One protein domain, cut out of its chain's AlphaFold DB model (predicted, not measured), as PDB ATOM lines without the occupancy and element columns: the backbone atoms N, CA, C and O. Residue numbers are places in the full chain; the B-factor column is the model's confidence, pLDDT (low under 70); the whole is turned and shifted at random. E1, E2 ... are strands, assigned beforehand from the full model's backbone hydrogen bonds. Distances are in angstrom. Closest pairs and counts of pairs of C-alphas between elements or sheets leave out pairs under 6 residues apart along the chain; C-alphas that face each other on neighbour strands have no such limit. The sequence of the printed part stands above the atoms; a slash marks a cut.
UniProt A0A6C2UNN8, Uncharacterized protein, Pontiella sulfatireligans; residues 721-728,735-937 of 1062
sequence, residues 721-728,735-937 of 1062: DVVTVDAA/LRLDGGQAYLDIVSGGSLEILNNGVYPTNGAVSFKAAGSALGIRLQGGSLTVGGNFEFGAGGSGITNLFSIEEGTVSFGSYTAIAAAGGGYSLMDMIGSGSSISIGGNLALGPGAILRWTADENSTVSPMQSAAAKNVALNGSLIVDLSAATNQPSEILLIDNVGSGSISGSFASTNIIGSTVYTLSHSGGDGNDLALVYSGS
ATOM      1  N   ASP A 721     516.743 590.650 424.483       54.88
ATOM      2  CA  ASP A 721     516.651 590.567 425.946       54.88
ATOM      3  C   ASP A 721     518.046 590.291 426.562       54.88
ATOM      4  O   ASP A 721     519.039 590.144 425.845       54.88
ATOM      5  N   VAL A 722     518.143 590.198 427.896       52.22
ATOM      6  CA  VAL A 722     519.385 589.840 428.611       52.22
ATOM      7  C   VAL A 722     519.763 588.376 428.347       52.22
ATOM      8  O   VAL A 722     519.024 587.463 428.726       52.22
ATOM      9  N   VAL A 723     520.945 588.138 427.770       56.62
ATOM     10  CA  VAL A 723     521.552 586.798 427.703       56.62
ATOM     11  C   VAL A 723     522.600 586.645 428.790       56.62
ATOM     12  O   VAL A 723     523.608 587.349 428.803       56.62
ATOM     13  N   THR A 724     522.369 585.685 429.685       54.06
ATOM     14  CA  THR A 724     523.277 585.350 430.779       54.06
ATOM     15  C   THR A 724     524.057 584.077 430.447       54.06
ATOM     16  O   THR A 724     523.486 582.988 430.318       54.06
ATOM     17  N   VAL A 725     525.382 584.187 430.353       58.28
ATOM     18  CA  VAL A 725     526.285 583.031 430.240       58.28
ATOM     19  C   VAL A 725     526.793 582.672 431.638       58.28
ATOM     20  O   VAL A 725     527.677 583.342 432.172       58.28
ATOM     21  N   ASP A 726     526.221 581.624 432.243       51.94
ATOM     22  CA  ASP A 726     526.631 581.090 433.550       51.94
ATOM     23  C   ASP A 726     527.549 579.871 433.359       51.94
ATOM     24  O   ASP A 726     527.106 578.750 433.087       51.94
ATOM     25  N   ALA A 727     528.858 580.090 433.493       51.75
ATOM     26  CA  ALA A 727     529.838 579.012 433.510       51.75
ATOM     27  C   ALA A 727     529.952 578.442 434.935       51.75
ATOM     28  O   ALA A 727     530.831 578.812 435.716       51.75
ATOM     29  N   ALA A 728     529.069 577.506 435.283       41.38
ATOM     30  CA  ALA A 728     529.125 576.792 436.554       41.38
ATOM     31  C   ALA A 728     530.339 575.832 436.613       41.38
ATOM     32  O   ALA A 728     530.214 574.625 436.418       41.38
ATOM     33  N   LEU A 735     535.048 582.143 424.951       48.62
ATOM     34  CA  LEU A 735     534.465 582.558 423.676       48.62
ATOM     35  C   LEU A 735     535.640 582.885 422.749       48.62
ATOM     36  O   LEU A 735     536.197 583.980 422.796       48.62
ATOM     37  N   ARG A 736     536.099 581.882 422.000       46.00
ATOM     38  CA  ARG A 736     537.265 581.997 421.126       46.00
ATOM     39  C   ARG A 736     536.803 582.116 419.682       46.00
ATOM     40  O   ARG A 736     536.388 581.130 419.098       46.00
ATOM     41  N   LEU A 737     536.899 583.318 419.128       52.81
ATOM     42  CA  LEU A 737     536.727 583.579 417.701       52.81
ATOM     43  C   LEU A 737     538.120 583.487 417.051       52.81
ATOM     44  O   LEU A 737     538.826 584.487 416.925       52.81
ATOM     45  N   ASP A 738     538.587 582.271 416.763       43.47
ATOM     46  CA  ASP A 738     539.758 582.079 415.892       43.47
ATOM     47  C   ASP A 738     539.292 582.200 414.428       43.47
ATOM     48  O   ASP A 738     538.152 581.873 414.183       43.47
ATOM     49  N   GLY A 739     540.114 582.642 413.466       44.94
ATOM     50  CA  GLY A 739     539.818 582.599 412.012       44.94
ATOM     51  C   GLY A 739     538.742 583.564 411.462       44.94
ATOM     52  O   GLY A 739     537.645 583.670 411.988       44.94
ATOM     53  N   GLY A 740     539.045 584.259 410.356       54.78
ATOM     54  CA  GLY A 740     538.120 585.206 409.699       54.78
ATOM     55  C   GLY A 740     538.008 586.571 410.399       54.78
ATOM     56  O   GLY A 740     538.520 586.750 411.506       54.78
ATOM     57  N   GLN A 741     537.420 587.580 409.745       55.06
ATOM     58  CA  GLN A 741     537.044 588.820 410.437       55.06
ATOM     59  C   GLN A 741     535.797 588.519 411.276       55.06
ATOM     60  O   GLN A 741     534.733 588.286 410.723       55.06
ATOM     61  N   ALA A 742     535.906 588.480 412.601       57.91
ATOM     62  CA  ALA A 742     534.752 588.209 413.459       57.91
ATOM     63  C   ALA A 742     534.285 589.506 414.127       57.91
ATOM     64  O   ALA A 742     535.095 590.196 414.748       57.91
ATOM     65  N   TYR A 743     532.994 589.822 414.003       63.25
ATOM     66  CA  TYR A 743     532.357 590.982 414.629       63.25
ATOM     67  C   TYR A 743     531.332 590.512 415.666       63.25
ATOM     68  O   TYR A 743     530.676 589.498 415.457       63.25
ATOM     69  N   LEU A 744     531.213 591.221 416.787       70.75
ATOM     70  CA  LEU A 744     530.124 591.081 417.753       70.75
ATOM     71  C   LEU A 744     529.411 592.426 417.851       70.75
ATOM     72  O   LEU A 744     529.964 593.338 418.464       70.75
ATOM     73  N   ASP A 745     528.206 592.528 417.292       69.44
ATOM     74  CA  ASP A 745     527.406 593.755 417.351       69.44
ATOM     75  C   ASP A 745     526.277 593.617 418.386       69.44
ATOM     76  O   ASP A 745     525.422 592.741 418.263       69.44
ATOM     77  N   ILE A 746     526.262 594.484 419.400       72.25
ATOM     78  CA  ILE A 746     525.162 594.613 420.370       72.25
ATOM     79  C   ILE A 746     524.434 595.921 420.061       72.25
ATOM     80  O   ILE A 746     525.036 596.989 420.119       72.25
ATOM     81  N   VAL A 747     523.150 595.842 419.720       71.81
ATOM     82  CA  VAL A 747     522.324 597.003 419.347       71.81
ATOM     83  C   VAL A 747     521.469 597.497 420.520       71.81
ATOM     84  O   VAL A 747     521.318 596.804 421.529       71.81
ATOM     85  N   SER A 748     520.881 598.686 420.377       69.19
ATOM     86  CA  SER A 748     520.004 599.308 421.374       69.19
ATOM     87  C   SER A 748     518.910 598.359 421.884       69.19
ATOM     88  O   SER A 748     518.241 597.673 421.112       69.19
ATOM     89  N   GLY A 749     518.760 598.294 423.212       65.56
ATOM     90  CA  GLY A 749     517.868 597.361 423.914       65.56
ATOM     91  C   GLY A 749     518.468 595.980 424.218       65.56
ATOM     92  O   GLY A 749     517.974 595.299 425.114       65.56
ATOM     93  N   GLY A 750     519.554 595.579 423.549       69.25
ATOM     94  CA  GLY A 750     520.236 594.307 423.797       69.25
ATOM     95  C   GLY A 750     521.164 594.336 425.017       69.25
ATOM     96  O   GLY A 750     521.756 595.363 425.350       69.25
ATOM     97  N   SER A 751     521.324 593.194 425.693       73.56
ATOM     98  CA  SER A 751     522.246 593.058 426.827       73.56
ATOM     99  C   SER A 751     522.944 591.697 426.842       73.56
ATOM    100  O   SER A 751     522.280 590.662 426.890       73.56
ATOM    101  N   LEU A 752     524.278 591.689 426.893       78.00
ATOM    102  CA  LEU A 752     525.085 590.481 427.098       78.00
ATOM    103  C   LEU A 752     525.716 590.502 428.493       78.00
ATOM    104  O   LEU A 752     526.553 591.352 428.787       78.00
ATOM    105  N   GLU A 753     525.355 589.545 429.345       77.50
ATOM    106  CA  GLU A 753     525.922 589.386 430.684       77.50
ATOM    107  C   GLU A 753     526.710 588.073 430.791       77.50
ATOM    108  O   GLU A 753     526.176 586.968 430.691       77.50
ATOM    109  N   ILE A 754     528.013 588.180 431.037       76.44
ATOM    110  CA  ILE A 754     528.899 587.046 431.277       76.44
ATOM    111  C   ILE A 754     529.179 586.968 432.778       76.44
ATOM    112  O   ILE A 754     530.036 587.681 433.316       76.44
ATOM    113  N   LEU A 755     528.459 586.077 433.463       70.62
ATOM    114  CA  LEU A 755     528.608 585.826 434.895       70.62
ATOM    115  C   LEU A 755     529.843 584.961 435.140       70.62
ATOM    116  O   LEU A 755     529.786 583.736 435.220       70.62
ATOM    117  N   ASN A 756     530.997 585.605 435.257       64.50
ATOM    118  CA  ASN A 756     532.247 584.929 435.559       64.50
ATOM    119  C   ASN A 756     532.767 585.377 436.931       64.50
ATOM    120  O   ASN A 756     533.184 586.511 437.098       64.50
ATOM    121  N   ASN A 757     532.768 584.477 437.916       59.91
ATOM    122  CA  ASN A 757     533.213 584.767 439.288       59.91
ATOM    123  C   ASN A 757     534.692 584.391 439.550       59.91
ATOM    124  O   ASN A 757     535.099 584.214 440.702       59.91
ATOM    125  N   GLY A 758     535.500 584.195 438.501       57.56
ATOM    126  CA  GLY A 758     536.902 583.782 438.618       57.56
ATOM    127  C   GLY A 758     537.830 584.866 439.190       57.56
ATOM    128  O   GLY A 758     537.843 586.002 438.725       57.56
ATOM    129  N   VAL A 759     538.663 584.508 440.176       54.88
ATOM    130  CA  VAL A 759     539.664 585.406 440.789       54.88
ATOM    131  C   VAL A 759     541.009 585.299 440.044       54.88
ATOM    132  O   VAL A 759     541.576 584.208 439.927       54.88
ATOM    133  N   TYR A 760     541.548 586.429 439.565       49.19
ATOM    134  CA  TYR A 760     542.886 586.545 438.947       49.19
ATOM    135  C   TYR A 760     544.012 586.066 439.900       49.19
ATOM    136  O   TYR A 760     543.894 586.291 441.108       49.19
ATOM    137  N   PRO A 761     545.134 585.459 439.438       53.16
ATOM    138  CA  PRO A 761     545.568 585.210 438.052       53.16
ATOM    139  C   PRO A 761     545.230 583.822 437.489       53.16
ATOM    140  O   PRO A 761     545.580 583.534 436.348       53.16
ATOM    141  N   THR A 762     544.638 582.923 438.281       51.47
ATOM    142  CA  THR A 762     544.719 581.482 437.981       51.47
ATOM    143  C   THR A 762     543.481 580.816 437.393       51.47
ATOM    144  O   THR A 762     543.642 579.661 437.033       51.47
ATOM    145  N   ASN A 763     542.305 581.450 437.257       52.78
ATOM    146  CA  ASN A 763     541.162 580.876 436.513       52.78
ATOM    147  C   ASN A 763     540.069 581.921 436.194       52.78
ATOM    148  O   ASN A 763     539.732 582.732 437.053       52.78
ATOM    149  N   GLY A 764     539.478 581.832 434.992       57.41
ATOM    150  CA  GLY A 764     538.244 582.533 434.600       57.41
ATOM    151  C   GLY A 764     538.439 583.928 433.997       57.41
ATOM    152  O   GLY A 764     537.950 584.902 434.558       57.41
ATOM    153  N   ALA A 765     539.106 584.055 432.849       61.47
ATOM    154  CA  ALA A 765     539.055 585.281 432.043       61.47
ATOM    155  C   ALA A 765     538.162 585.069 430.816       61.47
ATOM    156  O   ALA A 765     538.248 584.022 430.177       61.47
ATOM    157  N   VAL A 766     537.332 586.058 430.488       70.12
ATOM    158  CA  VAL A 766     536.730 586.185 429.158       70.12
ATOM    159  C   VAL A 766     537.792 586.819 428.276       70.12
ATOM    160  O   VAL A 766     538.180 587.961 428.521       70.12
ATOM    161  N   SER A 767     538.316 586.076 427.301       71.38
ATOM    162  CA  SER A 767     539.349 586.599 426.406       71.38
ATOM    163  C   SER A 767     538.882 586.623 424.962       71.38
ATOM    164  O   SER A 767     538.575 585.569 424.412       71.38
ATOM    165  N   PHE A 768     538.942 587.794 424.340       72.81
ATOM    166  CA  PHE A 768     538.783 587.966 422.902       72.81
ATOM    167  C   PHE A 768     540.175 588.129 422.296       72.81
ATOM    168  O   PHE A 768     540.821 589.173 422.441       72.81
ATOM    169  N   LYS A 769     540.678 587.052 421.687       69.31
ATOM    170  CA  LYS A 769     542.032 586.994 421.130       69.31
ATOM    171  C   LYS A 769     541.991 586.578 419.673       69.31
ATOM    172  O   LYS A 769     541.493 585.508 419.353       69.31
ATOM    173  N   ALA A 770     542.584 587.407 418.826       65.12
ATOM    174  CA  ALA A 770     542.743 587.130 417.408       65.12
ATOM    175  C   ALA A 770     543.960 586.228 417.152       65.12
ATOM    176  O   ALA A 770     545.089 586.598 417.496       65.12
ATOM    177  N   ALA A 771     543.753 585.087 416.491       60.88
ATOM    178  CA  ALA A 771     544.808 584.165 416.063       60.88
ATOM    179  C   ALA A 771     545.088 584.237 414.545       60.88
ATOM    180  O   ALA A 771     545.267 583.208 413.903       60.88
ATOM    181  N   GLY A 772     545.130 585.441 413.957       64.88
ATOM    182  CA  GLY A 772     545.525 585.624 412.548       64.88
ATOM    183  C   GLY A 772     544.782 586.715 411.768       64.88
ATOM    184  O   GLY A 772     545.284 587.147 410.735       64.88
ATOM    185  N   SER A 773     543.638 587.186 412.263       68.69
ATOM    186  CA  SER A 773     542.741 588.151 411.604       68.69
ATOM    187  C   SER A 773     542.170 589.159 412.607       68.69
ATOM    188  O   SER A 773     542.216 588.917 413.808       68.69
ATOM    189  N   ALA A 774     541.679 590.308 412.136       72.12
ATOM    190  CA  ALA A 774     541.083 591.343 412.986       72.12
ATOM    191  C   ALA A 774     539.808 590.846 413.693       72.12
ATOM    192  O   ALA A 774     538.993 590.157 413.080       72.12
ATOM    193  N   LEU A 775     539.633 591.227 414.960       76.25
ATOM    194  CA  LEU A 775     538.411 590.996 415.735       76.25
ATOM    195  C   LEU A 775     537.746 592.333 416.074       76.25
ATOM    196  O   LEU A 775     538.415 593.232 416.582       76.25
ATOM    197  N   GLY A 776     536.446 592.447 415.807       80.56
ATOM    198  CA  GLY A 776     535.612 593.608 416.109       80.56
ATOM    199  C   GLY A 776     534.570 593.304 417.189       80.56
ATOM    200  O   GLY A 776     533.918 592.268 417.158       80.56
ATOM    201  N   ILE A 777     534.377 594.208 418.139       82.69
ATOM    202  CA  ILE A 777     533.206 594.263 419.017       82.69
ATOM    203  C   ILE A 777     532.622 595.661 418.831       82.69
ATOM    204  O   ILE A 777     533.353 596.631 419.013       82.69
ATOM    205  N   ARG A 778     531.348 595.782 418.460       82.38
ATOM    206  CA  ARG A 778     530.655 597.067 418.344       82.38
ATOM    207  C   ARG A 778     529.422 597.065 419.235       82.38
ATOM    208  O   ARG A 778     528.611 596.148 419.200       82.38
ATOM    209  N   LEU A 779     529.274 598.100 420.044       83.88
ATOM    210  CA  LEU A 779     528.043 598.380 420.770       83.88
ATOM    211  C   LEU A 779     527.428 599.626 420.138       83.88
ATOM    212  O   LEU A 779     528.097 600.650 420.090       83.88
ATOM    213  N   GLN A 780     526.200 599.518 419.639       80.62
ATOM    214  CA  GLN A 780     525.382 600.609 419.099       80.62
ATOM    215  C   GLN A 780     524.124 600.721 419.965       80.62
ATOM    216  O   GLN A 780     523.029 600.312 419.570       80.62
ATOM    217  N   GLY A 781     524.314 601.143 421.210       71.88
ATOM    218  CA  GLY A 781     523.353 601.014 422.296       71.88
ATOM    219  C   GLY A 781     523.527 599.736 423.127       71.88
ATOM    220  O   GLY A 781     524.439 598.931 422.922       71.88
ATOM    221  N   GLY A 782     522.629 599.545 424.098       83.31
ATOM    222  CA  GLY A 782     522.555 598.317 424.898       83.31
ATOM    223  C   GLY A 782     523.616 598.206 426.001       83.31
ATOM    224  O   GLY A 782     524.159 599.210 426.476       83.31
ATOM    225  N   SER A 783     523.888 596.979 426.468       83.12
ATOM    226  CA  SER A 783     524.908 596.749 427.500       83.12
ATOM    227  C   SER A 783     525.733 595.463 427.357       83.12
ATOM    228  O   SER A 783     525.233 594.421 426.935       83.12
ATOM    229  N   LEU A 784     527.009 595.523 427.749       87.75
ATOM    230  CA  LEU A 784     527.897 594.369 427.910       87.75
ATOM    231  C   LEU A 784     528.437 594.329 429.338       87.75
ATOM    232  O   LEU A 784     529.213 595.190 429.740       87.75
ATOM    233  N   THR A 785     528.095 593.293 430.094       85.81
ATOM    234  CA  THR A 785     528.603 593.078 431.451       85.81
ATOM    235  C   THR A 785     529.459 591.820 431.507       85.81
ATOM    236  O   THR A 785     529.025 590.742 431.119       85.81
ATOM    237  N   VAL A 786     530.674 591.923 432.041       85.88
ATOM    238  CA  VAL A 786     531.567 590.793 432.314       85.88
ATOM    239  C   VAL A 786     531.920 590.808 433.793       85.88
ATOM    240  O   VAL A 786     532.749 591.601 434.226       85.88
ATOM    241  N   GLY A 787     531.342 589.906 434.588       80.12
ATOM    242  CA  GLY A 787     531.550 589.884 436.044       80.12
ATOM    243  C   GLY A 787     532.984 589.545 436.493       80.12
ATOM    244  O   GLY A 787     533.359 589.819 437.634       80.12
ATOM    245  N   GLY A 788     533.798 588.970 435.603       81.75
ATOM    246  CA  GLY A 788     535.120 588.419 435.918       81.75
ATOM    247  C   GLY A 788     536.285 589.233 435.367       81.75
ATOM    248  O   GLY A 788     536.259 590.463 435.344       81.75
ATOM    249  N   ASN A 789     537.335 588.530 434.935       80.56
ATOM    250  CA  ASN A 789     538.445 589.150 434.215       80.56
ATOM    251  C   ASN A 789     538.099 589.253 432.720       80.56
ATOM    252  O   ASN A 789     537.550 588.303 432.159       80.56
ATOM    253  N   PHE A 790     538.464 590.357 432.080       86.00
ATOM    254  CA  PHE A 790     538.318 590.607 430.651       86.00
ATOM    255  C   PHE A 790     539.694 590.850 430.020       86.00
ATOM    256  O   PHE A 790     540.479 591.661 430.512       86.00
ATOM    257  N   GLU A 791     539.995 590.147 428.932       85.50
ATOM    258  CA  GLU A 791     541.215 590.337 428.149       85.50
ATOM    259  C   GLU A 791     540.870 590.569 426.674       85.50
ATOM    260  O   GLU A 791     540.271 589.710 426.028       85.50
ATOM    261  N   PHE A 792     541.308 591.694 426.117       84.88
ATOM    262  CA  PHE A 792     541.161 592.020 424.701       84.88
ATOM    263  C   PHE A 792     542.537 592.178 424.068       84.88
ATOM    264  O   PHE A 792     543.329 593.016 424.511       84.88
ATOM    265  N   GLY A 793     542.863 591.365 423.059       80.44
ATOM    266  CA  GLY A 793     544.199 591.465 422.482       80.44
ATOM    267  C   GLY A 793     544.474 590.787 421.151       80.44
ATOM    268  O   GLY A 793     543.944 589.720 420.838       80.44
ATOM    269  N   ALA A 794     545.352 591.405 420.363       71.12
ATOM    270  CA  ALA A 794     545.852 590.855 419.105       71.12
ATOM    271  C   ALA A 794     546.977 589.839 419.371       71.12
ATOM    272  O   ALA A 794     547.899 590.122 420.133       71.12
ATOM    273  N   GLY A 795     546.919 588.652 418.757       65.75
ATOM    274  CA  GLY A 795     547.944 587.612 418.905       65.75
ATOM    275  C   GLY A 795     549.092 587.672 417.888       65.75
ATOM    276  O   GLY A 795     550.060 586.925 418.034       65.75
ATOM    277  N   GLY A 796     549.001 588.523 416.854       67.81
ATOM    278  CA  GLY A 796     549.939 588.558 415.726       67.81
ATOM    279  C   GLY A 796     550.269 589.964 415.211       67.81
ATOM    280  O   GLY A 796     549.516 590.916 415.414       67.81
ATOM    281  N   SER A 797     551.413 590.083 414.530       67.19
ATOM    282  CA  SER A 797     551.889 591.321 413.892       67.19
ATOM    283  C   SER A 797     550.909 591.813 412.825       67.19
ATOM    284  O   SER A 797     550.519 591.034 411.961       67.19
ATOM    285  N   GLY A 798     550.582 593.110 412.832       68.31
ATOM    286  CA  GLY A 798     549.737 593.738 411.805       68.31
ATOM    287  C   GLY A 798     548.231 593.473 411.930       68.31
ATOM    288  O   GLY A 798     547.484 593.856 411.037       68.31
ATOM    289  N   ILE A 799     547.782 592.837 413.016       64.50
ATOM    290  CA  ILE A 799     546.359 592.656 413.317       64.50
ATOM    291  C   ILE A 799     545.873 593.842 414.153       64.50
ATOM    292  O   ILE A 799     546.490 594.158 415.173       64.50
ATOM    293  N   THR A 800     544.758 594.451 413.748       74.44
ATOM    294  CA  THR A 800     544.044 595.471 414.525       74.44
ATOM    295  C   THR A 800     542.758 594.862 415.060       74.44
ATOM    296  O   THR A 800     541.899 594.478 414.274       74.44
ATOM    297  N   ASN A 801     542.615 594.769 416.380       79.38
ATOM    298  CA  ASN A 801     541.314 594.485 416.983       79.38
ATOM    299  C   ASN A 801     540.608 595.800 417.317       79.38
ATOM    300  O   ASN A 801     541.271 596.735 417.767       79.38
ATOM    301  N   LEU A 802     539.291 595.855 417.139       85.12
ATOM    302  CA  LEU A 802     538.449 597.015 417.424       85.12
ATOM    303  C   LEU A 802     537.410 596.660 418.490       85.12
ATOM    304  O   LEU A 802     536.706 595.668 418.359       85.12
ATOM    305  N   PHE A 803     537.298 597.474 419.528       88.62
ATOM    306  CA  PHE A 803     536.188 597.475 420.470       88.62
ATOM    307  C   PHE A 803     535.583 598.877 420.429       88.62
ATOM    308  O   PHE A 803     536.165 599.792 420.991       88.62
ATOM    309  N   SER A 804     534.443 599.056 419.771       89.94
ATOM    310  CA  SER A 804     533.775 600.348 419.604       89.94
ATOM    311  C   SER A 804     532.493 600.408 420.427       89.94
ATOM    312  O   SER A 804     531.725 599.447 420.436       89.94
ATOM    313  N   ILE A 805     532.242 601.536 421.085       89.19
ATOM    314  CA  ILE A 805     531.014 601.796 421.846       89.19
ATOM    315  C   ILE A 805     530.419 603.115 421.368       89.19
ATOM    316  O   ILE A 805     531.095 604.138 421.384       89.19
ATOM    317  N   GLU A 806     529.158 603.057 420.970       88.88
ATOM    318  CA  GLU A 806     528.323 604.150 420.497       88.88
ATOM    319  C   GLU A 806     526.996 604.026 421.266       88.88
ATOM    320  O   GLU A 806     526.289 603.035 421.113       88.88
ATOM    321  N   GLU A 807     526.711 604.944 422.195       84.19
ATOM    322  CA  GLU A 807     525.488 604.983 423.031       84.19
ATOM    323  C   GLU A 807     525.234 603.768 423.960       84.19
ATOM    324  O   GLU A 807     524.119 603.549 424.439       84.19
ATOM    325  N   GLY A 808     526.257 602.948 424.225       85.88
ATOM    326  CA  GLY A 808     526.148 601.713 425.015       85.88
ATOM    327  C   GLY A 808     526.797 601.773 426.402       85.88
ATOM    328  O   GLY A 808     527.581 602.664 426.721       85.88
ATOM    329  N   THR A 809     526.518 600.771 427.239       86.75
ATOM    330  CA  THR A 809     527.147 600.634 428.566       86.75
ATOM    331  C   THR A 809     527.981 599.357 428.673       86.75
ATOM    332  O   THR A 809     527.525 598.263 428.350       86.75
ATOM    333  N   VAL A 810     529.221 599.464 429.140       90.25
ATOM    334  CA  VAL A 810     530.117 598.321 429.349       90.25
ATOM    335  C   VAL A 810     530.529 598.254 430.809       90.25
ATOM    336  O   VAL A 810     530.939 599.251 431.389       90.25
ATOM    337  N   SER A 811     530.456 597.074 431.415       90.19
ATOM    338  CA  SER A 811     530.843 596.849 432.806       90.19
ATOM    339  C   SER A 811     531.787 595.659 432.917       90.19
ATOM    340  O   SER A 811     531.446 594.540 432.533       90.19
ATOM    341  N   PHE A 812     532.981 595.880 433.459       89.00
ATOM    342  CA  PHE A 812     533.981 594.847 433.713       89.00
ATOM    343  C   PHE A 812     534.198 594.683 435.216       89.00
ATOM    344  O   PHE A 812     534.440 595.654 435.925       89.00
ATOM    345  N   GLY A 813     534.143 593.455 435.725       83.69
ATOM    346  CA  GLY A 813     534.085 593.197 437.161       83.69
ATOM    347  C   GLY A 813     535.421 593.312 437.894       83.69
ATOM    348  O   GLY A 813     535.538 594.109 438.815       83.69
ATOM    349  N   SER A 814     536.423 592.491 437.552       81.06
ATOM    350  CA  SER A 814     537.594 592.278 438.435       81.06
ATOM    351  C   SER A 814     538.951 592.715 437.872       81.06
ATOM    352  O   SER A 814     539.814 593.189 438.616       81.06
ATOM    353  N   TYR A 815     539.195 592.515 436.581       84.25
ATOM    354  CA  TYR A 815     540.465 592.854 435.938       84.25
ATOM    355  C   TYR A 815     540.239 593.011 434.442       84.25
ATOM    356  O   TYR A 815     539.715 592.094 433.819       84.25
ATOM    357  N   THR A 816     540.683 594.118 433.867       86.19
ATOM    358  CA  THR A 816     540.548 594.417 432.443       86.19
ATOM    359  C   THR A 816     541.938 594.617 431.867       86.19
ATOM    360  O   THR A 816     542.673 595.499 432.311       86.19
ATOM    361  N   ALA A 817     542.320 593.810 430.880       87.44
ATOM    362  CA  ALA A 817     543.555 594.003 430.134       87.44
ATOM    363  C   ALA A 817     543.285 594.204 428.648       87.44
ATOM    364  O   ALA A 817     542.590 593.410 428.018       87.44
ATOM    365  N   ILE A 818     543.908 595.237 428.092       87.06
ATOM    366  CA  ILE A 818     543.912 595.529 426.660       87.06
ATOM    367  C   ILE A 818     545.370 595.493 426.229       87.06
ATOM    368  O   ILE A 818     546.180 596.257 426.752       87.06
ATOM    369  N   ALA A 819     545.751 594.579 425.344       83.94
ATOM    370  CA  ALA A 819     547.151 594.435 424.951       83.94
ATOM    371  C   ALA A 819     547.299 593.793 423.576       83.94
ATOM    372  O   ALA A 819     546.551 592.887 423.235       83.94
ATOM    373  N   ALA A 820     548.341 594.159 422.834       73.06
ATOM    374  CA  ALA A 820     548.739 593.415 421.649       73.06
ATOM    375  C   ALA A 820     549.999 592.587 421.934       73.06
ATOM    376  O   ALA A 820     551.028 593.096 422.380       73.06
ATOM    377  N   ALA A 821     549.946 591.289 421.647       64.88
ATOM    378  CA  ALA A 821     551.125 590.443 421.579       64.88
ATOM    379  C   ALA A 821     551.667 590.441 420.139       64.88
ATOM    380  O   ALA A 821     550.921 590.302 419.174       64.88
ATOM    381  N   GLY A 822     552.985 590.580 419.976       70.38
ATOM    382  CA  GLY A 822     553.638 590.335 418.682       70.38
ATOM    383  C   GLY A 822     553.554 591.456 417.635       70.38
ATOM    384  O   GLY A 822     553.815 591.174 416.472       70.38
ATOM    385  N   GLY A 823     553.251 592.705 418.018       71.62
ATOM    386  CA  GLY A 823     553.325 593.875 417.123       71.62
ATOM    387  C   GLY A 823     552.032 594.252 416.385       71.62
ATOM    388  O   GLY A 823     552.098 594.994 415.409       71.62
ATOM    389  N   GLY A 824     550.876 593.721 416.797       80.25
ATOM    390  CA  GLY A 824     549.554 594.231 416.395       80.25
ATOM    391  C   GLY A 824     549.096 595.431 417.237       80.25
ATOM    392  O   GLY A 824     549.844 595.907 418.093       80.25
ATOM    393  N   TYR A 825     547.852 595.872 417.026       84.25
ATOM    394  CA  TYR A 825     547.194 596.910 417.825       84.25
ATOM    395  C   TYR A 825     545.820 596.443 418.322       84.25
ATOM    396  O   TYR A 825     545.153 595.611 417.706       84.25
ATOM    397  N   SER A 826     545.383 596.965 419.462       85.88
ATOM    398  CA  SER A 826     544.018 596.769 419.962       85.88
ATOM    399  C   SER A 826     543.436 598.125 420.320       85.88
ATOM    400  O   SER A 826     543.914 598.761 421.255       85.88
ATOM    401  N   LEU A 827     542.456 598.564 419.537       88.62
ATOM    402  CA  LEU A 827     541.758 599.831 419.688       88.62
ATOM    403  C   LEU A 827     540.490 599.618 420.512       88.62
ATOM    404  O   LEU A 827     539.676 598.763 420.176       88.62
ATOM    405  N   MET A 828     540.334 600.404 421.569       91.31
ATOM    406  CA  MET A 828     539.064 600.612 422.251       91.31
ATOM    407  C   MET A 828     538.619 602.046 421.975       91.31
ATOM    408  O   MET A 828     539.339 602.972 422.339       91.31
ATOM    409  N   ASP A 829     537.489 602.202 421.296       91.56
ATOM    410  CA  ASP A 829     536.945 603.469 420.810       91.56
ATOM    411  C   ASP A 829     535.627 603.773 421.534       91.56
ATOM    412  O   ASP A 829     534.698 602.961 421.527       91.56
ATOM    413  N   MET A 830     535.570 604.918 422.205       90.31
ATOM    414  CA  MET A 830     534.386 605.436 422.885       90.31
ATOM    415  C   MET A 830     533.870 606.635 422.099       90.31
ATOM    416  O   MET A 830     534.567 607.643 421.997       90.31
ATOM    417  N   ILE A 831     532.661 606.526 421.555       87.81
ATOM    418  CA  ILE A 831     532.082 607.520 420.653       87.81
ATOM    419  C   ILE A 831     530.887 608.182 421.346       87.81
ATOM    420  O   ILE A 831     529.945 607.497 421.755       87.81
ATOM    421  N   GLY A 832     530.951 609.507 421.491       83.62
ATOM    422  CA  GLY A 832     529.902 610.354 422.060       83.62
ATOM    423  C   GLY A 832     529.680 610.218 423.573       83.62
ATOM    424  O   GLY A 832     530.288 609.396 424.270       83.62
ATOM    425  N   SER A 833     528.774 611.040 424.106       81.44
ATOM    426  CA  SER A 833     528.433 611.061 425.541       81.44
ATOM    427  C   SER A 833     527.565 609.897 426.021       81.44
ATOM    428  O   SER A 833     527.595 609.575 427.210       81.44
ATOM    429  N   GLY A 834     526.840 609.206 425.138       83.06
ATOM    430  CA  GLY A 834     525.994 608.065 425.514       83.06
ATOM    431  C   GLY A 834     526.764 606.789 425.895       83.06
ATOM    432  O   GLY A 834     526.165 605.829 426.376       83.06
ATOM    433  N   SER A 835     528.082 606.759 425.688       87.31
ATOM    434  CA  SER A 835     528.923 605.564 425.812       87.31
ATOM    435  C   SER A 835     529.619 605.469 427.171       87.31
ATOM    436  O   SER A 835     530.593 606.172 427.401       87.31
ATOM    437  N   SER A 836     529.215 604.567 428.068       88.19
ATOM    438  CA  SER A 836     529.866 604.422 429.386       88.19
ATOM    439  C   SER A 836     530.667 603.126 429.529       88.19
ATOM    440  O   SER A 836     530.251 602.060 429.077       88.19
ATOM    441  N   ILE A 837     531.815 603.206 430.208       90.62
ATOM    442  CA  ILE A 837     532.596 602.040 430.638       90.62
ATOM    443  C   ILE A 837     532.778 602.110 432.152       90.62
ATOM    444  O   ILE A 837     533.239 603.122 432.673       90.62
ATOM    445  N   SER A 838     532.482 601.019 432.854       89.81
ATOM    446  CA  SER A 838     532.760 600.845 434.277       89.81
ATOM    447  C   SER A 838     533.722 599.683 434.510       89.81
ATOM    448  O   SER A 838     533.553 598.597 433.957       89.81
ATOM    449  N   ILE A 839     534.736 599.895 435.346       87.50
ATOM    450  CA  ILE A 839     535.727 598.889 435.727       87.50
ATOM    451  C   ILE A 839     535.728 598.733 437.251       87.50
ATOM    452  O   ILE A 839     536.138 599.620 438.000       87.50
ATOM    453  N   GLY A 840     535.297 597.568 437.727       84.44
ATOM    454  CA  GLY A 840     535.250 597.207 439.145       84.44
ATOM    455  C   GLY A 840     536.586 596.727 439.733       84.44
ATOM    456  O   GLY A 840     536.662 596.431 440.925       84.44
ATOM    457  N   GLY A 841     537.659 596.650 438.940       84.62
ATOM    458  CA  GLY A 841     538.983 596.224 439.397       84.62
ATOM    459  C   GLY A 841     540.125 596.791 438.551       84.62
ATOM    460  O   GLY A 841     539.997 597.892 438.042       84.62
ATOM    461  N   ASN A 842     541.289 596.135 438.443       84.62
ATOM    462  CA  ASN A 842     542.450 596.797 437.806       84.62
ATOM    463  C   ASN A 842     542.285 596.931 436.284       84.62
ATOM    464  O   ASN A 842     541.865 595.974 435.638       84.62
ATOM    465  N   LEU A 843     542.736 598.056 435.721       87.88
ATOM    466  CA  LEU A 843     542.890 598.258 434.278       87.88
ATOM    467  C   LEU A 843     544.373 598.196 433.897       87.88
ATOM    468  O   LEU A 843     545.197 598.923 434.457       87.88
ATOM    469  N   ALA A 844     544.718 597.358 432.925       88.88
ATOM    470  CA  ALA A 844     546.066 597.244 432.385       88.88
ATOM    471  C   ALA A 844     546.071 597.453 430.868       88.88
ATOM    472  O   ALA A 844     545.563 596.625 430.111       88.88
ATOM    473  N   LEU A 845     546.710 598.530 430.418       88.88
ATOM    474  CA  LEU A 845     546.994 598.772 429.008       88.88
ATOM    475  C   LEU A 845     548.415 598.294 428.711       88.88
ATOM    476  O   LEU A 845     549.390 598.827 429.248       88.88
ATOM    477  N   GLY A 846     548.533 597.262 427.885       86.31
ATOM    478  CA  GLY A 846     549.806 596.757 427.390       86.31
ATOM    479  C   GLY A 846     550.306 597.523 426.158       86.31
ATOM    480  O   GLY A 846     549.568 598.318 425.573       86.31
ATOM    481  N   PRO A 847     551.549 597.259 425.716       84.00
ATOM    482  CA  PRO A 847     552.057 597.776 424.448       84.00
ATOM    483  C   PRO A 847     551.112 597.456 423.278       84.00
ATOM    484  O   PRO A 847     550.592 596.342 423.182       84.00
ATOM    485  N   GLY A 848     550.890 598.436 422.398       84.00
ATOM    486  CA  GLY A 848     549.993 598.317 421.240       84.00
ATOM    487  C   GLY A 848     548.498 598.485 421.548       84.00
ATOM    488  O   GLY A 848     547.692 598.476 420.621       84.00
ATOM    489  N   ALA A 849     548.106 598.665 422.813       89.25
ATOM    490  CA  ALA A 849     546.756 599.116 423.143       89.25
ATOM    491  C   ALA A 849     546.578 600.591 422.764       89.25
ATOM    492  O   ALA A 849     547.463 601.400 423.039       89.25
ATOM    493  N   ILE A 850     545.440 600.937 422.169       89.69
ATOM    494  CA  ILE A 850     545.036 602.309 421.861       89.69
ATOM    495  C   ILE A 850     543.691 602.540 422.540       89.69
ATOM    496  O   ILE A 850     542.750 601.785 422.304       89.69
ATOM    497  N   LEU A 851     543.609 603.568 423.377       91.69
ATOM    498  CA  LEU A 851     542.328 604.102 423.824       91.69
ATOM    499  C   LEU A 851     542.005 605.326 422.980       91.69
ATOM    500  O   LEU A 851     542.855 606.211 422.853       91.69
ATOM    501  N   ARG A 852     540.806 605.356 422.407       92.44
ATOM    502  CA  ARG A 852     540.286 606.496 421.672       92.44
ATOM    503  C   ARG A 852     538.986 606.972 422.298       92.44
ATOM    504  O   ARG A 852     538.107 606.168 422.591       92.44
ATOM    505  N   TRP A 853     538.898 608.278 422.489       93.06
ATOM    506  CA  TRP A 853     537.647 608.973 422.745       93.06
ATOM    507  C   TRP A 853     537.346 609.857 421.549       93.06
ATOM    508  O   TRP A 853     538.228 610.586 421.105       93.06
ATOM    509  N   THR A 854     536.122 609.793 421.054       90.50
ATOM    510  CA  THR A 854     535.603 610.674 420.013       90.50
ATOM    511  C   THR A 854     534.467 611.466 420.641       90.50
ATOM    512  O   THR A 854     533.455 610.878 421.031       90.50
ATOM    513  N   ALA A 855     534.673 612.768 420.826       85.38
ATOM    514  CA  ALA A 855     533.660 613.635 421.411       85.38
ATOM    515  C   ALA A 855     532.477 613.815 420.456       85.38
ATOM    516  O   ALA A 855     532.646 613.780 419.238       85.38
ATOM    517  N   ASP A 856     531.289 613.995 421.027       81.50
ATOM    518  CA  ASP A 856     530.147 614.504 420.271       81.50
ATOM    519  C   ASP A 856     530.275 616.014 420.011       81.50
ATOM    520  O   ASP A 856     531.227 616.664 420.454       81.50
ATOM    521  N   GLU A 857     529.293 616.570 419.302       77.31
ATOM    522  CA  GLU A 857     529.187 618.006 419.019       77.31
ATOM    523  C   GLU A 857     529.302 618.862 420.286       77.31
ATOM    524  O   GLU A 857     530.043 619.840 420.335       77.31
ATOM    525  N   ASN A 858     528.705 618.411 421.391       71.69
ATOM    526  CA  ASN A 858     528.731 619.119 422.665       71.69
ATOM    527  C   ASN A 858     530.061 618.979 423.406       71.69
ATOM    528  O   ASN A 858     530.204 619.498 424.514       71.69
ATOM    529  N   SER A 859     531.051 618.329 422.784       67.50
ATOM    530  CA  SER A 859     532.405 618.157 423.326       67.50
ATOM    531  C   SER A 859     532.403 617.315 424.592       67.50
ATOM    532  O   SER A 859     533.296 617.400 425.438       67.50
ATOM    533  N   THR A 860     531.364 616.494 424.716       74.56
ATOM    534  CA  THR A 860     531.165 615.617 425.843       74.56
ATOM    535  C   THR A 860     531.593 614.214 425.459       74.56
ATOM    536  O   THR A 860     531.248 613.664 424.413       74.56
ATOM    537  N   VAL A 861     532.387 613.624 426.340       83.00
ATOM    538  CA  VAL A 861     532.670 612.197 426.336       83.00
ATOM    539  C   VAL A 861     532.285 611.657 427.694       83.00
ATOM    540  O   VAL A 861     532.454 612.324 428.716       83.00
ATOM    541  N   SER A 862     531.764 610.441 427.711       87.06
ATOM    542  CA  SER A 862     531.519 609.765 428.976       87.06
ATOM    543  C   SER A 862     532.847 609.246 429.541       87.06
ATOM    544  O   SER A 862     533.587 608.544 428.836       87.06
ATOM    545  N   PRO A 863     533.182 609.569 430.803       87.75
ATOM    546  CA  PRO A 863     534.411 609.093 431.406       87.75
ATOM    547  C   PRO A 863     534.345 607.581 431.616       87.75
ATOM    548  O   PRO A 863     533.307 607.009 431.960       87.75
ATOM    549  N   MET A 864     535.491 606.922 431.477       88.88
ATOM    550  CA  MET A 864     535.658 605.563 431.967       88.88
ATOM    551  C   MET A 864     535.699 605.597 433.498       88.88
ATOM    552  O   MET A 864     536.638 606.128 434.087       88.88
ATOM    553  N   GLN A 865     534.695 605.012 434.147       87.19
ATOM    554  CA  GLN A 865     534.590 604.981 435.601       87.19
ATOM    555  C   GLN A 865     535.321 603.779 436.192       87.19
ATOM    556  O   GLN A 865     535.084 602.625 435.836       87.19
ATOM    557  N   SER A 866     536.168 604.036 437.176       81.06
ATOM    558  CA  SER A 866     536.946 603.041 437.905       81.06
ATOM    559  C   SER A 866     536.446 602.964 439.353       81.06
ATOM    560  O   SER A 866     537.028 603.524 440.280       81.06
ATOM    561  N   ALA A 867     535.327 602.264 439.568       65.50
ATOM    562  CA  ALA A 867     534.640 602.212 440.867       65.50
ATOM    563  C   ALA A 867     535.468 601.551 441.990       65.50
ATOM    564  O   ALA A 867     535.219 601.771 443.177       65.50
ATOM    565  N   ALA A 868     536.440 600.703 441.628       59.66
ATOM    566  CA  ALA A 868     537.271 599.968 442.583       59.66
ATOM    567  C   ALA A 868     538.636 599.517 442.021       59.66
ATOM    568  O   ALA A 868     539.268 598.614 442.593       59.66
ATOM    569  N   ALA A 869     539.136 600.129 440.937       55.75
ATOM    570  CA  ALA A 869     540.472 599.792 440.458       55.75
ATOM    571  C   ALA A 869     541.511 600.131 441.522       55.75
ATOM    572  O   ALA A 869     541.589 601.241 442.045       55.75
ATOM    573  N   LYS A 870     542.346 599.145 441.858       64.56
ATOM    574  CA  LYS A 870     543.467 599.383 442.767       64.56
ATOM    575  C   LYS A 870     544.654 599.988 442.032       64.56
ATOM    576  O   LYS A 870     545.487 600.591 442.694       64.56
ATOM    577  N   ASN A 871     544.750 599.791 440.713       74.19
ATOM    578  CA  ASN A 871     545.773 600.375 439.848       74.19
ATOM    579  C   ASN A 871     545.243 600.484 438.407       74.19
ATOM    580  O   ASN A 871     544.742 599.494 437.864       74.19
ATOM    581  N   VAL A 872     545.433 601.648 437.784       80.56
ATOM    582  CA  VAL A 872     545.382 601.823 436.325       80.56
ATOM    583  C   VAL A 872     546.827 601.862 435.831       80.56
ATOM    584  O   VAL A 872     547.612 602.696 436.287       80.56
ATOM    585  N   ALA A 873     547.213 600.929 434.964       82.94
ATOM    586  CA  ALA A 873     548.562 600.847 434.407       82.94
ATOM    587  C   ALA A 873     548.551 601.219 432.920       82.94
ATOM    588  O   ALA A 873     548.001 600.483 432.099       82.94
ATOM    589  N   LEU A 874     549.182 602.342 432.575       84.31
ATOM    590  CA  LEU A 874     549.200 602.894 431.220       84.31
ATOM    591  C   LEU A 874     550.527 602.556 430.516       84.31
ATOM    592  O   LEU A 874     551.564 603.103 430.883       84.31
ATOM    593  N   ASN A 875     550.508 601.665 429.514       84.31
ATOM    594  CA  ASN A 875     551.642 601.417 428.598       84.31
ATOM    595  C   ASN A 875     551.232 601.410 427.106       84.31
ATOM    596  O   ASN A 875     551.987 600.924 426.262       84.31
ATOM    597  N   GLY A 876     550.028 601.903 426.795       86.69
ATOM    598  CA  GLY A 876     549.481 602.020 425.439       86.69
ATOM    599  C   GLY A 876     549.545 603.449 424.889       86.69
ATOM    600  O   GLY A 876     550.268 604.289 425.421       86.69
ATOM    601  N   SER A 877     548.767 603.735 423.852       87.94
ATOM    602  CA  SER A 877     548.594 605.061 423.249       87.94
ATOM    603  C   SER A 877     547.209 605.630 423.569       87.94
ATOM    604  O   SER A 877     546.251 604.876 423.737       87.94
ATOM    605  N   LEU A 878     547.108 606.957 423.631       90.62
ATOM    606  CA  LEU A 878     545.861 607.699 423.796       90.62
ATOM    607  C   LEU A 878     545.589 608.537 422.543       90.62
ATOM    608  O   LEU A 878     546.480 609.253 422.080       90.62
ATOM    609  N   ILE A 879     544.365 608.469 422.033       89.06
ATOM    610  CA  ILE A 879     543.839 609.374 421.011       89.06
ATOM    611  C   ILE A 879     542.588 610.036 421.587       89.06
ATOM    612  O   ILE A 879     541.727 609.355 422.130       89.06
ATOM    613  N   VAL A 880     542.481 611.353 421.479       88.31
ATOM    614  CA  VAL A 880     541.226 612.058 421.749       88.31
ATOM    615  C   VAL A 880     540.894 612.870 420.518       88.31
ATOM    616  O   VAL A 880     541.693 613.700 420.094       88.31
ATOM    617  N   ASP A 881     539.759 612.567 419.914       89.44
ATOM    618  CA  ASP A 881     539.277 613.217 418.714       89.44
ATOM    619  C   ASP A 881     538.193 614.225 419.081       89.44
ATOM    620  O   ASP A 881     537.098 613.858 419.508       89.44
ATOM    621  N   LEU A 882     538.556 615.499 418.976       84.25
ATOM    622  CA  LEU A 882     537.706 616.651 419.234       84.25
ATOM    623  C   LEU A 882     537.323 617.340 417.918       84.25
ATOM    624  O   LEU A 882     536.916 618.491 417.940       84.25
ATOM    625  N   SER A 883     537.471 616.688 416.756       83.50
ATOM    626  CA  SER A 883     537.163 617.329 415.470       83.50
ATOM    627  C   SER A 883     535.695 617.736 415.327       83.50
ATOM    628  O   SER A 883     535.401 618.662 414.583       83.50
ATOM    629  N   ALA A 884     534.791 617.035 416.014       77.88
ATOM    630  CA  ALA A 884     533.365 617.347 416.048       77.88
ATOM    631  C   ALA A 884     532.981 618.292 417.201       77.88
ATOM    632  O   ALA A 884     531.865 618.790 417.222       77.88
ATOM    633  N   ALA A 885     533.880 618.535 418.157       75.19
ATOM    634  CA  ALA A 885     533.605 619.309 419.361       75.19
ATOM    635  C   ALA A 885     533.430 620.803 419.026       75.19
ATOM    636  O   ALA A 885     534.398 621.469 418.656       75.19
ATOM    637  N   THR A 886     532.215 621.337 419.173       73.12
ATOM    638  CA  THR A 886     531.925 622.773 418.989       73.12
ATOM    639  C   THR A 886     532.082 623.570 420.284       73.12
ATOM    640  O   THR A 886     532.351 624.769 420.251       73.12
ATOM    641  N   ASN A 887     531.992 622.901 421.433       70.31
ATOM    642  CA  ASN A 887     532.255 623.473 422.746       70.31
ATOM    643  C   ASN A 887     533.696 623.185 423.198       70.31
ATOM    644  O   ASN A 887     534.380 622.269 422.752       70.31
ATOM    645  N   GLN A 888     534.200 623.981 424.131       75.06
ATOM    646  CA  GLN A 888     535.518 623.742 424.715       75.06
ATOM    647  C   GLN A 888     535.392 623.797 426.241       75.06
ATOM    648  O   GLN A 888     535.632 624.830 426.855       75.06
ATOM    649  N   PRO A 889     534.955 622.714 426.913       79.38
ATOM    650  CA  PRO A 889     534.883 622.721 428.370       79.38
ATOM    651  C   PRO A 889     536.283 622.896 428.972       79.38
ATOM    652  O   PRO A 889     537.283 622.431 428.418       79.38
ATOM    653  N   SER A 890     536.364 623.538 430.138       79.56
ATOM    654  CA  SER A 890     537.639 623.756 430.833       79.56
ATOM    655  C   SER A 890     538.337 622.444 431.218       79.56
ATOM    656  O   SER A 890     539.568 622.394 431.297       79.56
ATOM    657  N   GLU A 891     537.566 621.367 431.384       85.81
ATOM    658  CA  GLU A 891     538.045 620.018 431.656       85.81
ATOM    659  C   GLU A 891     537.191 618.968 430.922       85.81
ATOM    660  O   GLU A 891     535.962 619.011 430.968       85.81
ATOM    661  N   ILE A 892     537.844 618.003 430.267       87.12
ATOM    662  CA  ILE A 892     537.219 616.802 429.696       87.12
ATOM    663  C   ILE A 892     537.745 615.591 430.462       87.12
ATOM    664  O   ILE A 892     538.900 615.188 430.297       87.12
ATOM    665  N   LEU A 893     536.898 615.002 431.303       88.81
ATOM    666  CA  LEU A 893     537.252 613.836 432.105       88.81
ATOM    667  C   LEU A 893     537.261 612.570 431.235       88.81
ATOM    668  O   LEU A 893     536.233 612.177 430.691       88.81
ATOM    669  N   LEU A 894     538.422 611.919 431.111       89.81
ATOM    670  CA  LEU A 894     538.579 610.694 430.313       89.81
ATOM    671  C   LEU A 894     538.477 609.442 431.188       89.81
ATOM    672  O   LEU A 894     537.824 608.465 430.818       89.81
ATOM    673  N   ILE A 895     539.128 609.461 432.356       89.81
ATOM    674  CA  ILE A 895     539.072 608.388 433.353       89.81
ATOM    675  C   ILE A 895     538.773 609.009 434.712       89.81
ATOM    676  O   ILE A 895     539.580 609.783 435.225       89.81
ATOM    677  N   ASP A 896     537.643 608.606 435.284       89.50
ATOM    678  CA  ASP A 896     537.211 608.942 436.640       89.50
ATOM    679  C   ASP A 896     537.592 607.788 437.576       89.50
ATOM    680  O   ASP A 896     537.018 606.693 437.512       89.50
ATOM    681  N   ASN A 897     538.605 607.988 438.414       84.50
ATOM    682  CA  ASN A 897     539.130 606.956 439.297       84.50
ATOM    683  C   ASN A 897     538.784 607.231 440.759       84.50
ATOM    684  O   ASN A 897     539.637 607.569 441.572       84.50
ATOM    685  N   VAL A 898     537.548 606.901 441.121       79.31
ATOM    686  CA  VAL A 898     537.037 606.971 442.501       79.31
ATOM    687  C   VAL A 898     537.714 606.004 443.500       79.31
ATOM    688  O   VAL A 898     537.365 605.970 444.685       79.31
ATOM    689  N   GLY A 899     538.658 605.164 443.057       73.12
ATOM    690  CA  GLY A 899     539.410 604.232 443.899       73.12
ATOM    691  C   GLY A 899     540.624 604.868 444.594       73.12
ATOM    692  O   GLY A 899     541.273 605.768 444.085       73.12
ATOM    693  N   SER A 900     541.046 604.322 445.744       69.31
ATOM    694  CA  SER A 900     542.262 604.781 446.458       69.31
ATOM    695  C   SER A 900     543.596 604.453 445.755       69.31
ATOM    696  O   SER A 900     544.667 604.623 446.340       69.31
ATOM    697  N   GLY A 901     543.538 603.840 444.572       69.12
ATOM    698  CA  GLY A 901     544.693 603.412 443.794       69.12
ATOM    699  C   GLY A 901     545.183 604.513 442.863       69.12
ATOM    700  O   GLY A 901     544.370 605.163 442.222       69.12
ATOM    701  N   SER A 902     546.497 604.700 442.739       71.25
ATOM    702  CA  SER A 902     547.057 605.685 441.805       71.25
ATOM    703  C   SER A 902     546.949 605.211 440.351       71.25
ATOM    704  O   SER A 902     547.267 604.048 440.063       71.25
ATOM    705  N   ILE A 903     546.638 606.119 439.421       80.94
ATOM    706  CA  ILE A 903     547.009 605.943 438.009       80.94
ATOM    707  C   ILE A 903     548.541 605.914 437.939       80.94
ATOM    708  O   ILE A 903     549.226 606.760 438.512       80.94
ATOM    709  N   SER A 904     549.098 604.891 437.298       77.38
ATOM    710  CA  SER A 904     550.541 604.663 437.222       77.38
ATOM    711  C   SER A 904     550.989 604.420 435.782       77.38
ATOM    712  O   SER A 904     550.297 603.771 434.995       77.38
ATOM    713  N   GLY A 905     552.179 604.918 435.447       76.62
ATOM    714  CA  GLY A 905     552.725 604.861 434.090       76.62
ATOM    715  C   GLY A 905     552.457 606.136 433.293       76.62
ATOM    716  O   GLY A 905     552.123 607.177 433.852       76.62
ATOM    717  N   SER A 906     552.663 606.052 431.984       74.88
ATOM    718  CA  SER A 906     552.417 607.130 431.026       74.88
ATOM    719  C   SER A 906     552.064 606.503 429.687       74.88
ATOM    720  O   SER A 906     552.656 605.484 429.320       74.88
ATOM    721  N   PHE A 907     551.159 607.117 428.926       79.50
ATOM    722  CA  PHE A 907     550.954 606.695 427.544       79.50
ATOM    723  C   PHE A 907     552.264 606.800 426.752       79.50
ATOM    724  O   PHE A 907     553.053 607.727 426.937       79.50
ATOM    725  N   ALA A 908     552.499 605.834 425.868       75.44
ATOM    726  CA  ALA A 908     553.618 605.836 424.936       75.44
ATOM    727  C   ALA A 908     553.496 606.978 423.913       75.44
ATOM    728  O   ALA A 908     554.506 607.497 423.441       75.44
ATOM    729  N   SER A 909     552.263 607.372 423.589       80.75
ATOM    730  CA  SER A 909     551.944 608.540 422.772       80.75
ATOM    731  C   SER A 909     550.556 609.074 423.120       80.75
ATOM    732  O   SER A 909     549.652 608.292 423.419       80.75
ATOM    733  N   THR A 910     550.380 610.387 423.002       84.44
ATOM    734  CA  THR A 910     549.085 611.068 423.104       84.44
ATOM    735  C   THR A 910     548.886 611.887 421.838       84.44
ATOM    736  O   THR A 910     549.789 612.633 421.458       84.44
ATOM    737  N   ASN A 911     547.744 611.724 421.177       87.62
ATOM    738  CA  ASN A 911     547.356 612.527 420.023       87.62
ATOM    739  C   ASN A 911     545.983 613.148 420.288       87.62
ATOM    740  O   ASN A 911     545.032 612.416 420.545       87.62
ATOM    741  N   ILE A 912     545.900 614.475 420.252       87.06
ATOM    742  CA  ILE A 912     544.643 615.212 420.389       87.06
ATOM    743  C   ILE A 912     544.347 615.786 419.007       87.06
ATOM    744  O   ILE A 912     545.118 616.594 418.492       87.06
ATOM    745  N   ILE A 913     543.293 615.289 418.373       85.31
ATOM    746  CA  ILE A 913     542.865 615.687 417.031       85.31
ATOM    747  C   ILE A 913     541.799 616.771 417.189       85.31
ATOM    748  O   ILE A 913     541.006 616.720 418.124       85.31
ATOM    749  N   GLY A 914     541.809 617.779 416.317       78.50
ATOM    750  CA  GLY A 914     540.836 618.877 416.356       78.50
ATOM    751  C   GLY A 914     541.121 619.960 417.403       78.50
ATOM    752  O   GLY A 914     540.422 620.963 417.436       78.50
ATOM    753  N   SER A 915     542.164 619.824 418.233       73.94
ATOM    754  CA  SER A 915     542.537 620.871 419.188       73.94
ATOM    755  C   SER A 915     544.021 620.844 419.552       73.94
ATOM    756  O   SER A 915     544.593 619.790 419.818       73.94
ATOM    757  N   THR A 916     544.644 622.023 419.609       75.62
ATOM    758  CA  THR A 916     546.029 622.213 420.087       75.62
ATOM    759  C   THR A 916     546.101 622.777 421.507       75.62
ATOM    760  O   THR A 916     547.188 622.876 422.076       75.62
ATOM    761  N   VAL A 917     544.952 623.133 422.085       80.12
ATOM    762  CA  VAL A 917     544.846 623.907 423.330       80.12
ATOM    763  C   VAL A 917     544.517 623.053 424.551       80.12
ATOM    764  O   VAL A 917     544.563 623.558 425.667       80.12
ATOM    765  N   TYR A 918     544.256 621.756 424.397       83.75
ATOM    766  CA  TYR A 918     544.121 620.842 425.531       83.75
ATOM    767  C   TYR A 918     545.454 620.210 425.923       83.75
ATOM    768  O   TYR A 918     546.251 619.795 425.081       83.75
ATOM    769  N   THR A 919     545.676 620.071 427.229       86.88
ATOM    770  CA  THR A 919     546.818 619.336 427.780       86.88
ATOM    771  C   THR A 919     546.342 618.192 428.659       86.88
ATOM    772  O   THR A 919     545.374 618.323 429.403       86.88
ATOM    773  N   LEU A 920     547.015 617.043 428.574       87.00
ATOM    774  CA  LEU A 920     546.693 615.892 429.411       87.00
ATOM    775  C   LEU A 920     547.155 616.157 430.848       87.00
ATOM    776  O   LEU A 920     548.351 616.336 431.096       87.00
ATOM    777  N   SER A 921     546.220 616.138 431.788       84.94
ATOM    778  CA  SER A 921     546.467 616.362 433.206       84.94
ATOM    779  C   SER A 921     546.072 615.143 434.031       84.94
ATOM    780  O   SER A 921     545.104 614.443 433.733       84.94
ATOM    781  N   HIS A 922     546.832 614.915 435.101       80.06
ATOM    782  CA  HIS A 922     546.418 614.037 436.192       80.06
ATOM    783  C   HIS A 922     545.803 614.927 437.273       80.06
ATOM    784  O   HIS A 922     546.427 615.211 438.297       80.06
ATOM    785  N   SER A 923     544.642 615.492 436.969       63.66
ATOM    786  CA  SER A 923     543.909 616.372 437.866       63.66
ATOM    787  C   SER A 923     542.445 616.007 437.798       63.66
ATOM    788  O   SER A 923     541.827 616.113 436.752       63.66
ATOM    789  N   GLY A 924     541.919 615.604 438.934       52.91
ATOM    790  CA  GLY A 924     540.504 615.664 439.240       52.91
ATOM    791  C   GLY A 924     540.380 615.700 440.757       52.91
ATOM    792  O   GLY A 924     541.402 615.675 441.452       52.91
ATOM    793  N   GLY A 925     539.174 615.902 441.278       52.59
ATOM    794  CA  GLY A 925     538.922 616.444 442.624       52.59
ATOM    795  C   GLY A 925     539.606 615.734 443.806       52.59
ATOM    796  O   GLY A 925     539.695 616.323 444.887       52.59
ATOM    797  N   ASP A 926     540.121 614.515 443.623       64.19
ATOM    798  CA  ASP A 926     540.885 613.754 444.617       64.19
ATOM    799  C   ASP A 926     542.366 613.469 444.252       64.19
ATOM    800  O   ASP A 926     543.112 612.935 445.080       64.19
ATOM    801  N   GLY A 927     542.817 613.878 443.059       66.44
ATOM    802  CA  GLY A 927     544.184 613.730 442.551       66.44
ATOM    803  C   GLY A 927     544.478 612.433 441.789       66.44
ATOM    804  O   GLY A 927     545.652 612.180 441.507       66.44
ATOM    805  N   ASN A 928     543.466 611.620 441.461       76.88
ATOM    806  CA  ASN A 928     543.653 610.324 440.799       76.88
ATOM    807  C   ASN A 928     543.016 610.201 439.408       76.88
ATOM    808  O   ASN A 928     543.057 609.105 438.851       76.88
ATOM    809  N   ASP A 929     542.492 611.284 438.841       86.50
ATOM    810  CA  ASP A 929     541.795 611.269 437.552       86.50
ATOM    811  C   ASP A 929     542.715 611.548 436.361       86.50
ATOM    812  O   ASP A 929     543.806 612.109 436.505       86.50
ATOM    813  N   LEU A 930     542.263 611.157 435.169       88.31
ATOM    814  CA  LEU A 930     542.886 611.519 433.898       88.31
ATOM    815  C   LEU A 930     541.921 612.397 433.101       88.31
ATOM    816  O   LEU A 930     540.859 611.928 432.685       88.31
ATOM    817  N   ALA A 931     542.325 613.634 432.830       89.12
ATOM    818  CA  ALA A 931     541.514 614.601 432.104       89.12
ATOM    819  C   ALA A 931     542.329 615.353 431.047       89.12
ATOM    820  O   ALA A 931     543.556 615.467 431.142       89.12
ATOM    821  N   LEU A 932     541.647 615.886 430.037       87.12
ATOM    822  CA  LEU A 932     542.178 616.977 429.230       87.12
ATOM    823  C   LEU A 932     541.787 618.296 429.882       87.12
ATOM    824  O   LEU A 932     540.610 618.542 430.111       87.12
ATOM    825  N   VAL A 933     542.768 619.148 430.150       85.44
ATOM    826  CA  VAL A 933     542.553 620.474 430.729       85.44
ATOM    827  C   VAL A 933     542.841 621.518 429.667       85.44
ATOM    828  O   VAL A 933     543.899 621.487 429.025       85.44
ATOM    829  N   TYR A 934     541.884 622.422 429.478       81.50
ATOM    830  CA  TYR A 934     542.017 623.535 428.556       81.50
ATOM    831  C   TYR A 934     543.147 624.464 429.009       81.50
ATOM    832  O   TYR A 934     543.217 624.856 430.174       81.50
ATOM    833  N   SER A 935     544.065 624.790 428.101       79.56
ATOM    834  CA  SER A 935     545.244 625.615 428.393       79.56
ATOM    835  C   SER A 935     545.147 627.059 427.890       79.56
ATOM    836  O   SER A 935     546.031 627.852 428.213       79.56
ATOM    837  N   GLY A 936     544.091 627.413 427.147       76.50
ATOM    838  CA  GLY A 936     543.798 628.802 426.780       76.50
ATOM    839  C   GLY A 936     543.171 629.600 427.931       76.50
ATOM    840  O   GLY A 936     542.913 629.072 429.018       76.50
ATOM    841  N   SER A 937     542.953 630.896 427.712       82.62
ATOM    842  CA  SER A 937     542.270 631.754 428.682       82.62
ATOM    843  C   SER A 937     540.757 631.504 428.675       82.62
ATOM    844  O   SER A 937     540.198 631.003 427.702       82.62
TER     845      SER A 937
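What this domain is: This is residues 721 to 728 and 735 to 937 of the 1062 residues of an uncharacterized protein of Pontiella sulfatireligans (UniProt A0A6C2UNN8). The chain is wound in stacked turns, a solenoid with three parallel sheets as walls: E2 E5 E8 E11 E14 E16 E19, E4 E7 E10 E13 E15 E18, and E1 E3 E6 E9 E12. The third wall is carried on by residues 864 to 865 and E17, and the hairpin E20 and E21 covers the end of the winding beside E17. The printed part has 211 residues with 21 named strands, E1 to E21 in order, and no named helix; the class is all strand. The sheet E17 E21 E20 is antiparallel. The whole is compact, with a radius of gyration of the C-alphas of 16.6 A, and only just elongated, spanning 56 by 37 by 36 A.

Where its parts are: E1, residues 722 to 726, begins with C-alpha 722 at (519.385, 589.840, 428.611). After the cut come E2 (742 to 747), E3 (751 to 755), E4 (765 to 770), E5 (775 to 780), E6 (783 to 786) and E7 (789 to 794, 16.9 A). E8 (800 to 806) is 18.9 A long; E9 (809 to 812), E10 (815 to 820) and E11 (825 to 831, 18.7 A) follow. Next are E12 (836 to 839), E13 (842 to 845), E14 (849 to 854), E15 (872 to 874), E16 (877 to 881), E17 (891 to 896), E18 (903 to 905), E19 (909 to 913) and E20 (918 to 921). E21 (930 to 934) ends with C-alpha 934 at (542.017, 623.535, 428.556).

How they stand to each other: The seven-strand sheet is twisted, with edge strands E2 and E19; in it N 803 of E8 and O 827 of E11 are 2.8 A apart. It makes a sandwich, two sheets face to face, with E4 E7 E10 E13 E15 E18, their strands at 65 degrees. The closest C-alphas of E10 and E14 are those of Ala 819 and Ala 849, 5.0 A apart. In the six-strand sheet N 792 of E7 and O 817 of E10 are 2.9 A apart. E9 runs on into E10 across a break of 2 residues, at 99 degrees. In the five-strand sheet N 812 of E9 and O 838 of E12 are 2.8 A apart. Residues 864 to 865 pair parallel with 837 to 838 of E12 and 895 to 896 of E17. E17 is antiparallel to E21, with N 892 and O 932 2.8 A apart. In the hairpin E20 and E21, N 921 and O 931 are 2.8 A apart.

The domain as a whole: The two C-alphas farthest apart, those of Ala 728 and Ser 937, are 57.1 A apart. Residues 729 to 734 are not printed, and C-alphas 728 and 735 across the cut are 15.1 A apart. The link E14 to E15, 17 residues, is long. The mean pLDDT of the printed part is 76.7; 54 residues are under 70, among them 721 to 728, 735 to 743 and 756 to 765.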